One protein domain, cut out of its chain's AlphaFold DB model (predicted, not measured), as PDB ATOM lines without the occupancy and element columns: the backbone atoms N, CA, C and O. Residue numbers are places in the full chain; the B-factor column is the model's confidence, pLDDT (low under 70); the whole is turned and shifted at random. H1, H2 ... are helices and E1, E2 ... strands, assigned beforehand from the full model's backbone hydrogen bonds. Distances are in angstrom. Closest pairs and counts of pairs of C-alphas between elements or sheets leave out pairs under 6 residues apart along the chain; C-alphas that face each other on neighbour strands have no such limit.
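AT A GLANCE: This is residues 5 to 11 and 30 to 95 of the 123 residues of the protein "NADPH-dependent FMN reductase" of Clostridium chromiireducens (UniProt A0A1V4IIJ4). A thin two-strand ribbon, the long E1 with the short E2 beside its last residues, has helix H3 folded back along it, and H2 runs nearly alongside H3. The short helix H1 packs on H2 at a steep tilt, while the long link from H3 returns to the ribbon at E2. The 73 printed residues hold three named helices and two named strands, in the order H1, H2, E1, H3, E2; the sheet is parallel, of order E1, E2, and the class is mixed, helices and strands. The whole is only just compact, close to loose, with a radius of gyration of the C-alphas of 13.1 A and spans of 38 by 25 by 19 A.

IN THESE COORDINATES: H1 is residues 5 to 11, 10.0 A long, and begins with C-alpha 5 at (8.662, -61.439, -18.114). H2 is residues 31 to 47, 24.5 A. E1 is residues 55 to 61, 20.3 A. H3 is residues 66 to 79, 20.2 A. E2 is residues 92 to 94, 6.3 A, and ends with C-alpha 94 at (6.243, -49.078, 8.200).

HOW THE PARTS SIT: H2 touches H1 with residues 36 to 40 alone; the closest C-alphas of the two helices, those of Val 5 and Val 40, are 6.5 A apart. Their lines stand at a steep tilt of 59 degrees, the same way. H2 and H3 are close but not clearly touching, at a shallow tilt of 14 degrees, the same way; their closest C-alphas, of Phe 41 and Tyr 76, are 7.3 A apart. E1, H3 and E2 form a strand-helix-strand unit, two parallel neighbour strands with a helix between them in the chain, and its crossover is right-handed. The closest C-alphas of E1 and H3 are those of Ser 59 and Asn 66, 5.9 A. E1 and E2 stand at 12 degrees, with N 93 and O 59 at 2.8 A and N 61 and O 93 at 3.0 A, within hydrogen-bond range. H1 is apart from E1, H3 and E2. Every O i to N i+4 pair is within range in H1, 12 of 13 in H2 and 8 of 10 in H3.

THE WHOLE: The C-alphas farthest apart, of Ser 46 and Tyr 95, are 39.1 A apart. Residues 12 to 29 are not printed, and C-alphas 11 and 30 are 22.7 A apart across the cut. The link H3 to E2 is long, 12 residues. Mean pLDDT of the printed part is 85.8; residues 90 and 95 are under 70.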
ATOM      1  N   VAL A   5       8.712 -62.768 -17.487       84.88
ATOM      2  CA  VAL A   5       8.662 -61.439 -18.114       84.88
ATOM      3  C   VAL A   5       7.845 -61.462 -19.406       84.88
ATOM      4  O   VAL A   5       7.045 -60.562 -19.623       84.88
ATOM      5  N   ASN A   6       7.979 -62.494 -20.241       86.25
ATOM      6  CA  ASN A   6       7.240 -62.572 -21.505       86.25
ATOM      7  C   ASN A   6       5.738 -62.756 -21.266       86.25
ATOM      8  O   ASN A   6       4.932 -62.088 -21.904       86.25
ATOM      9  N   GLU A   7       5.367 -63.587 -20.288       87.56
ATOM     10  CA  GLU A   7       3.965 -63.742 -19.884       87.56
ATOM     11  C   GLU A   7       3.389 -62.425 -19.334       87.56
ATOM     12  O   GLU A   7       2.237 -62.077 -19.597       87.56
ATOM     13  N   PHE A   8       4.192 -61.661 -18.587       88.19
ATOM     14  CA  PHE A   8       3.797 -60.327 -18.145       88.19
ATOM     15  C   PHE A   8       3.578 -59.384 -19.334       88.19
ATOM     16  O   PHE A   8       2.542 -58.727 -19.393       88.19
ATOM     17  N   LEU A   9       4.500 -59.354 -20.303       86.19
ATOM     18  CA  LEU A   9       4.415 -58.498 -21.491       86.19
ATOM     19  C   LEU A   9       3.167 -58.780 -22.340       86.19
ATOM     20  O   LEU A   9       2.547 -57.840 -22.831       86.19
ATOM     21  N   GLU A  10       2.744 -60.039 -22.458       88.00
ATOM     22  CA  GLU A  10       1.486 -60.394 -23.133       88.00
ATOM     23  C   GLU A  10       0.261 -59.800 -22.418       88.00
ATOM     24  O   GLU A  10      -0.674 -59.318 -23.058       88.00
ATOM     25  N   LYS A  11       0.279 -59.767 -21.079       87.62
ATOM     26  CA  LYS A  11      -0.813 -59.213 -20.262       87.62
ATOM     27  C   LYS A  11      -0.807 -57.685 -20.203       87.62
ATOM     28  O   LYS A  11      -1.854 -57.090 -19.943       87.62
ATOM     29  N   SER A  30      13.634 -55.209  -3.145       91.50
ATOM     30  CA  SER A  30      14.075 -56.595  -3.295       91.50
ATOM     31  C   SER A  30      14.710 -56.820  -4.669       91.50
ATOM     32  O   SER A  30      14.132 -56.436  -5.687       91.50
ATOM     33  N   GLY A  31      15.846 -57.524  -4.696       89.50
ATOM     34  CA  GLY A  31      16.574 -57.845  -5.928       89.50
ATOM     35  C   GLY A  31      15.717 -58.556  -6.980       89.50
ATOM     36  O   GLY A  31      15.891 -58.340  -8.172       89.50
ATOM     37  N   MET A  32      14.727 -59.347  -6.550       90.56
ATOM     38  CA  MET A  32      13.782 -59.981  -7.476       90.56
ATOM     39  C   MET A  32      12.938 -58.952  -8.232       90.56
ATOM     40  O   MET A  32      12.721 -59.106  -9.431       90.56
ATOM     41  N   LEU A  33      12.480 -57.897  -7.547       91.25
ATOM     42  CA  LEU A  33      11.682 -56.851  -8.179       91.25
ATOM     43  C   LEU A  33      12.548 -55.989  -9.094       91.25
ATOM     44  O   LEU A  33      12.132 -55.717 -10.212       91.25
ATOM     45  N   THR A  34      13.742 -55.592  -8.649       92.19
ATOM     46  CA  THR A  34      14.634 -54.761  -9.469       92.19
ATOM     47  C   THR A  34      15.053 -55.500 -10.734       92.19
ATOM     48  O   THR A  34      14.904 -54.956 -11.816       92.19
ATOM     49  N   SER A  35      15.451 -56.775 -10.639       91.75
ATOM     50  CA  SER A  35      15.795 -57.575 -11.823       91.75
ATOM     51  C   SER A  35      14.610 -57.784 -12.770       91.75
ATOM     52  O   SER A  35      14.791 -57.795 -13.987       91.75
ATOM     53  N   PHE A  36      13.397 -57.943 -12.233       91.44
ATOM     54  CA  PHE A  36      12.183 -58.027 -13.043       91.44
ATOM     55  C   PHE A  36      11.891 -56.701 -13.762       91.44
ATOM     56  O   PHE A  36      11.688 -56.690 -14.976       91.44
ATOM     57  N   MET A  37      11.929 -55.586 -13.030       91.00
ATOM     58  CA  MET A  37      11.720 -54.243 -13.568       91.00
ATOM     59  C   MET A  37      12.757 -53.901 -14.632       91.00
ATOM     60  O   MET A  37      12.374 -53.487 -15.720       91.00
ATOM     61  N   ASP A  38      14.040 -54.145 -14.377       91.50
ATOM     62  CA  ASP A  38      15.106 -53.862 -15.337       91.50
ATOM     63  C   ASP A  38      14.831 -54.551 -16.681       91.50
ATOM     64  O   ASP A  38      14.953 -53.915 -17.727       91.50
ATOM     65  N   ARG A  39      14.373 -55.813 -16.685       90.06
ATOM     66  CA  ARG A  39      14.019 -56.530 -17.924       90.06
ATOM     67  C   ARG A  39      12.769 -55.963 -18.595       90.06
ATOM     68  O   ARG A  39      12.797 -55.703 -19.796       90.06
ATOM     69  N   VAL A  40      11.693 -55.756 -17.835       89.31
ATOM     70  CA  VAL A  40      10.422 -55.217 -18.347       89.31
ATOM     71  C   VAL A  40      10.635 -53.837 -18.973       89.31
ATOM     72  O   VAL A  40      10.298 -53.620 -20.136       89.31
ATOM     73  N   PHE A  41      11.268 -52.920 -18.245       87.38
ATOM     74  CA  PHE A  41      11.499 -51.556 -18.707       87.38
ATOM     75  C   PHE A  41      12.557 -51.477 -19.813       87.38
ATOM     76  O   PHE A  41      12.410 -50.656 -20.716       87.38
ATOM     77  N   SER A  42      13.543 -52.385 -19.842       85.50
ATOM     78  CA  SER A  42      14.447 -52.517 -20.998       85.50
ATOM     79  C   SER A  42      13.688 -52.825 -22.289       85.50
ATOM     80  O   SER A  42      14.009 -52.261 -23.330       85.50
ATOM     81  N   THR A  43      12.651 -53.671 -22.237       83.00
ATOM     82  CA  THR A  43      11.819 -53.941 -23.424       83.00
ATOM     83  C   THR A  43      10.913 -52.763 -23.790       83.00
ATOM     84  O   THR A  43      10.641 -52.533 -24.970       83.00
ATOM     85  N   ASN A  44      10.495 -51.972 -22.796       79.88
ATOM     86  CA  ASN A  44       9.669 -50.790 -23.016       79.88
ATOM     87  C   ASN A  44      10.393 -49.712 -23.830       79.88
ATOM     88  O   ASN A  44       9.767 -49.098 -24.684       79.88
ATOM     89  N   PHE A  45      11.707 -49.537 -23.649       75.31
ATOM     90  CA  PHE A  45      12.494 -48.586 -24.448       75.31
ATOM     91  C   PHE A  45      12.409 -48.827 -25.961       75.31
ATOM     92  O   PHE A  45      12.633 -47.901 -26.734       75.31
ATOM     93  N   SER A  46      12.113 -50.055 -26.398       73.19
ATOM     94  CA  SER A  46      11.971 -50.385 -27.822       73.19
ATOM     95  C   SER A  46      10.525 -50.361 -28.323       73.19
ATOM     96  O   SER A  46      10.314 -50.095 -29.501       73.19
ATOM     97  N   ASN A  47       9.544 -50.639 -27.457       76.75
ATOM     98  CA  ASN A  47       8.162 -50.917 -27.874       76.75
ATOM     99  C   ASN A  47       7.103 -49.959 -27.300       76.75
ATOM    100  O   ASN A  47       5.948 -50.053 -27.700       76.75
ATOM    101  N   ASP A  48       7.463 -49.080 -26.360       81.69
ATOM    102  CA  ASP A  48       6.594 -48.058 -25.745       81.69
ATOM    103  C   ASP A  48       5.275 -48.581 -25.124       81.69
ATOM    104  O   ASP A  48       4.314 -47.850 -24.904       81.69
ATOM    105  N   ILE A  49       5.227 -49.875 -24.811       83.44
ATOM    106  CA  ILE A  49       4.040 -50.620 -24.352       83.44
ATOM    107  C   ILE A  49       3.511 -50.214 -22.966       83.44
ATOM    108  O   ILE A  49       2.357 -50.501 -22.642       83.44
ATOM    109  N   LEU A  50       4.346 -49.597 -22.127       84.56
ATOM    110  CA  LEU A  50       4.000 -49.165 -20.769       84.56
ATOM    111  C   LEU A  50       3.698 -47.669 -20.687       84.56
ATOM    112  O   LEU A  50       3.143 -47.230 -19.679       84.56
ATOM    113  N   SER A  51       4.035 -46.892 -21.717       86.12
ATOM    114  CA  SER A  51       3.845 -45.444 -21.701       86.12
ATOM    115  C   SER A  51       2.377 -45.074 -21.526       86.12
ATOM    116  O   SER A  51       1.476 -45.738 -22.039       86.12
ATOM    117  N   TYR A  52       2.134 -44.015 -20.751       87.94
ATOM    118  CA  TYR A  52       0.804 -43.525 -20.374       87.94
ATOM    119  C   TYR A  52      -0.043 -44.465 -19.506       87.94
ATOM    120  O   TYR A  52      -1.131 -44.067 -19.084       87.94
ATOM    121  N   LYS A  53       0.440 -45.665 -19.156       90.19
ATOM    122  CA  LYS A  53      -0.267 -46.538 -18.214       90.19
ATOM    123  C   LYS A  53       0.016 -46.091 -16.776       90.19
ATOM    124  O   LYS A  53       1.185 -45.974 -16.404       90.19
ATOM    125  N   PRO A  54      -1.010 -45.828 -15.951       91.44
ATOM    126  CA  PRO A  54      -0.814 -45.438 -14.565       91.44
ATOM    127  C   PRO A  54      -0.123 -46.544 -13.760       91.44
ATOM    128  O   PRO A  54      -0.474 -47.723 -13.867       91.44
ATOM    129  N   ALA A  55       0.836 -46.153 -12.919       92.06
ATOM    130  CA  ALA A  55       1.530 -47.058 -12.010       92.06
ATOM    131  C   ALA A  55       1.553 -46.543 -10.567       92.06
ATOM    132  O   ALA A  55       1.698 -45.348 -10.314       92.06
ATOM    133  N   ALA A  56       1.451 -47.467  -9.612       91.75
ATOM    134  CA  ALA A  56       1.600 -47.193  -8.186       91.75
ATOM    135  C   ALA A  56       2.734 -48.032  -7.579       91.75
ATOM    136  O   ALA A  56       2.806 -49.244  -7.788       91.75
ATOM    137  N   ALA A  57       3.596 -47.393  -6.786       91.12
ATOM    138  CA  ALA A  57       4.621 -48.063  -5.988       91.12
ATOM    139  C   ALA A  57       4.103 -48.340  -4.576       91.12
ATOM    140  O   ALA A  57       3.521 -47.450  -3.956       91.12
ATOM    141  N   ILE A  58       4.377 -49.536  -4.051       90.00
ATOM    142  CA  ILE A  58       4.145 -49.904  -2.652       90.00
ATOM    143  C   ILE A  58       5.450 -50.432  -2.051       90.00
ATOM    144  O   ILE A  58       6.090 -51.318  -2.620       90.00
ATOM    145  N   SER A  59       5.846 -49.928  -0.883       88.81
ATOM    146  CA  SER A  59       6.983 -50.471  -0.131       88.81
ATOM    147  C   SER A  59       6.588 -50.904   1.277       88.81
ATOM    148  O   SER A  59       5.740 -50.290   1.923       88.81
ATOM    149  N   SER A  60       7.178 -52.003   1.751       88.06
ATOM    150  CA  SER A  60       6.975 -52.518   3.108       88.06
ATOM    151  C   SER A  60       8.312 -52.705   3.819       88.06
ATOM    152  O   SER A  60       9.201 -53.383   3.301       88.06
ATOM    153  N   SER A  61       8.458 -52.143   5.023       84.75
ATOM    154  CA  SER A  61       9.680 -52.269   5.827       84.75
ATOM    155  C   SER A  61       9.415 -52.647   7.285       84.75
ATOM    156  O   SER A  61       8.355 -52.377   7.854       84.75
ATOM    157  N   ARG A  62      10.427 -53.273   7.907       81.75
ATOM    158  CA  ARG A  62      10.415 -53.626   9.338       81.75
ATOM    159  C   ARG A  62      11.016 -52.561  10.256       81.75
ATOM    160  O   ARG A  62      10.681 -52.546  11.432       81.75
ATOM    161  N   ARG A  63      11.963 -51.753   9.769       78.25
ATOM    162  CA  ARG A  63      12.728 -50.790  10.593       78.25
ATOM    163  C   ARG A  63      12.986 -49.439   9.911       78.25
ATOM    164  O   ARG A  63      13.370 -48.500  10.592       78.25
ATOM    165  N   GLY A  64      12.817 -49.339   8.592       81.56
ATOM    166  CA  GLY A  64      13.144 -48.142   7.813       81.56
ATOM    167  C   GLY A  64      13.633 -48.475   6.400       81.56
ATOM    168  O   GLY A  64      13.692 -49.643   6.018       81.56
ATOM    169  N   GLY A  65      13.978 -47.442   5.621       83.06
ATOM    170  CA  GLY A  65      14.434 -47.573   4.225       83.06
ATOM    171  C   GLY A  65      13.315 -47.542   3.173       83.06
ATOM    172  O   GLY A  65      13.570 -47.725   1.983       83.06
ATOM    173  N   ASN A  66      12.082 -47.268   3.604       84.75
ATOM    174  CA  ASN A  66      10.923 -47.157   2.723       84.75
ATOM    175  C   ASN A  66      11.048 -46.009   1.716       84.75
ATOM    176  O   ASN A  66      10.720 -46.212   0.553       84.75
ATOM    177  N   THR A  67      11.567 -44.847   2.124       88.38
ATOM    178  CA  THR A  67      11.716 -43.675   1.244       88.38
ATOM    179  C   THR A  67      12.667 -43.945   0.083       88.38
ATOM    180  O   THR A  67      12.318 -43.674  -1.059       88.38
ATOM    181  N   ALA A  68      13.834 -44.535   0.357       89.62
ATOM    182  CA  ALA A  68      14.812 -44.880  -0.677       89.62
ATOM    183  C   ALA A  68      14.263 -45.938  -1.645       89.62
ATOM    184  O   ALA A  68      14.401 -45.806  -2.858       89.62
ATOM    185  N   THR A  69      13.569 -46.947  -1.115       89.81
ATOM    186  CA  THR A  69      12.933 -47.999  -1.922       89.81
ATOM    187  C   THR A  69      11.793 -47.450  -2.780       89.81
ATOM    188  O   THR A  69      11.665 -47.793  -3.952       89.81
ATOM    189  N   PHE A  70      10.961 -46.578  -2.216       90.38
ATOM    190  CA  PHE A  70       9.860 -45.940  -2.928       90.38
ATOM    191  C   PHE A  70      10.370 -45.021  -4.042       90.38
ATOM    192  O   PHE A  70       9.872 -45.083  -5.163       90.38
ATOM    193  N   ASP A  71      11.397 -44.217  -3.762       90.38
ATOM    194  CA  ASP A  71      12.068 -43.389  -4.765       90.38
ATOM    195  C   ASP A  71      12.678 -44.245  -5.887       90.38
ATOM    196  O   ASP A  71      12.479 -43.964  -7.066       90.38
ATOM    197  N   GLN A  72      13.346 -45.349  -5.538       92.56
ATOM    198  CA  GLN A  72      13.890 -46.290  -6.515       92.56
ATOM    199  C   GLN A  72      12.812 -46.846  -7.452       92.56
ATOM    200  O   GLN A  72      13.021 -46.861  -8.661       92.56
ATOM    201  N   ILE A  73      11.663 -47.276  -6.922       91.88
ATOM    202  CA  ILE A  73      10.575 -47.822  -7.743       91.88
ATOM    203  C   ILE A  73       9.965 -46.732  -8.637       91.88
ATOM    204  O   ILE A  73       9.758 -46.961  -9.826       91.88
ATOM    205  N   ASN A  74       9.725 -45.530  -8.104       92.00
ATOM    206  CA  ASN A  74       9.115 -44.450  -8.883       92.00
ATOM    207  C   ASN A  74       9.983 -43.971 -10.047       92.00
ATOM    208  O   ASN A  74       9.433 -43.542 -11.060       92.00
ATOM    209  N   LYS A  75      11.316 -44.077  -9.948       92.00
ATOM    210  CA  LYS A  75      12.221 -43.763 -11.066       92.00
ATOM    211  C   LYS A  75      11.888 -44.569 -12.315       92.00
ATOM    212  O   LYS A  75      11.904 -44.017 -13.408       92.00
ATOM    213  N   TYR A  76      11.539 -45.845 -12.174       90.69
ATOM    214  CA  TYR A  76      11.185 -46.672 -13.326       90.69
ATOM    215  C   TYR A  76       9.941 -46.153 -14.056       90.69
ATOM    216  O   TYR A  76       9.899 -46.156 -15.288       90.69
ATOM    217  N   PHE A  77       8.954 -45.659 -13.307       91.44
ATOM    218  CA  PHE A  77       7.719 -45.113 -13.866       91.44
ATOM    219  C   PHE A  77       7.974 -43.799 -14.593       91.44
ATOM    220  O   PHE A  77       7.548 -43.628 -15.733       91.44
ATOM    221  N   THR A  78       8.719 -42.890 -13.963       89.00
ATOM    222  CA  THR A  78       8.998 -41.571 -14.539       89.00
ATOM    223  C   THR A  78       9.912 -41.650 -15.758       89.00
ATOM    224  O   THR A  78       9.702 -40.905 -16.709       89.00
ATOM    225  N   ILE A  79      10.869 -42.586 -15.782       89.06
ATOM    226  CA  ILE A  79      11.712 -42.861 -16.959       89.06
ATOM    227  C   ILE A  79      10.880 -43.407 -18.128       89.06
ATOM    228  O   ILE A  79      11.190 -43.139 -19.285       89.06
ATOM    229  N   SER A  80       9.812 -44.148 -17.834       88.12
ATOM    230  CA  SER A  80       8.992 -44.851 -18.828       88.12
ATOM    231  C   SER A  80       7.719 -44.098 -19.217       88.12
ATOM    232  O   SER A  80       6.775 -44.720 -19.691       88.12
ATOM    233  N   ASN A  81       7.660 -42.782 -18.981       87.81
ATOM    234  CA  ASN A  81       6.483 -41.942 -19.249       87.81
ATOM    235  C   ASN A  81       5.173 -42.482 -18.637       87.81
ATOM    236  O   ASN A  81       4.085 -42.305 -19.191       87.81
ATOM    237  N   MET A  82       5.261 -43.147 -17.483       91.75
ATOM    238  CA  MET A  82       4.100 -43.670 -16.764       91.75
ATOM    239  C   MET A  82       3.599 -42.638 -15.742       91.75
ATOM    240  O   MET A  82       4.382 -42.178 -14.904       91.75
ATOM    241  N   PRO A  83       2.300 -42.287 -15.743       90.56
ATOM    242  CA  PRO A  83       1.708 -41.462 -14.696       90.56
ATOM    243  C   PRO A  83       1.787 -42.158 -13.329       90.56
ATOM    244  O   PRO A  83       1.271 -43.263 -13.151       90.56
ATOM    245  N   VAL A  84       2.407 -41.506 -12.341       90.75
ATOM    246  CA  VAL A  84       2.486 -42.034 -10.971       90.75
ATOM    247  C   VAL A  84       1.187 -41.728 -10.231       90.75
ATOM    248  O   VAL A  84       0.823 -40.566 -10.047       90.75
ATOM    249  N   VAL A  85       0.494 -42.774  -9.784       88.50
ATOM    250  CA  VAL A  85      -0.744 -42.646  -9.010       88.50
ATOM    251  C   VAL A  85      -0.402 -42.275  -7.571       88.50
ATOM    252  O   VAL A  85       0.250 -43.036  -6.850       88.50
ATOM    253  N   SER A  86      -0.846 -41.091  -7.151       81.50
ATOM    254  CA  SER A  86      -0.718 -40.633  -5.772       81.50
ATOM    255  C   SER A  86      -1.737 -41.322  -4.862       81.50
ATOM    256  O   SER A  86      -2.756 -41.855  -5.297       81.50
ATOM    257  N   SER A  87      -1.451 -41.314  -3.566       77.75
ATOM    258  CA  SER A  87      -2.343 -41.817  -2.526       77.75
ATOM    259  C   SER A  87      -2.547 -40.732  -1.474       77.75
ATOM    260  O   SER A  87      -1.783 -39.768  -1.412       77.75
ATOM    261  N   GLN A  88      -3.586 -40.876  -0.647       71.62
ATOM    262  CA  GLN A  88      -3.862 -39.947   0.457       71.62
ATOM    263  C   GLN A  88      -2.756 -39.958   1.525       71.62
ATOM    264  O   GLN A  88      -2.622 -39.002   2.286       71.62
ATOM    265  N   TYR A  89      -1.945 -41.016   1.565       74.19
ATOM    266  CA  TYR A  89      -0.744 -41.111   2.385       74.19
ATOM    267  C   TYR A  89       0.393 -41.743   1.578       74.19
ATOM    268  O   TYR A  89       0.180 -42.249   0.476       74.19
ATOM    269  N   TRP A  90       1.619 -41.729   2.101       67.38
ATOM    270  CA  TRP A  90       2.714 -42.446   1.453       67.38
ATOM    271  C   TRP A  90       2.377 -43.940   1.373       67.38
ATOM    272  O   TRP A  90       2.070 -44.552   2.395       67.38
ATOM    273  N   ASN A  91       2.475 -44.528   0.171       76.69
ATOM    274  CA  ASN A  91       2.286 -45.967  -0.099       76.69
ATOM    275  C   ASN A  91       3.451 -46.809   0.466       76.69
ATOM    276  O   ASN A  91       4.007 -47.697  -0.178       76.69
ATOM    277  N   MET A  92       3.871 -46.470   1.676       79.06
ATOM    278  CA  MET A  92       5.024 -46.981   2.377       79.06
ATOM    279  C   MET A  92       4.548 -47.465   3.737       79.06
ATOM    280  O   MET A  92       4.289 -46.677   4.646       79.06
ATOM    281  N   LEU A  93       4.430 -48.776   3.878       80.69
ATOM    282  CA  LEU A  93       4.024 -49.404   5.121       80.69
ATOM    283  C   LEU A  93       5.260 -49.571   6.003       80.69
ATOM    284  O   LEU A  93       6.196 -50.307   5.670       80.69
ATOM    285  N   ASN A  94       5.281 -48.859   7.126       72.25
ATOM    286  CA  ASN A  94       6.243 -49.078   8.200       72.25
ATOM    287  C   ASN A  94       5.549 -49.918   9.273       72.25
ATOM    288  O   ASN A  94       4.457 -49.562   9.697       72.25
ATOM    289  N   TYR A  95       6.185 -51.011   9.705       58.41
ATOM    290  CA  TYR A  95       5.684 -51.899  10.759       58.41
ATOM    291  C   TYR A  95       4.364 -52.596  10.405       58.41
ATOM    292  O   TYR A  95       3.286 -52.193  10.833       58.41
TER     293      TYR A  95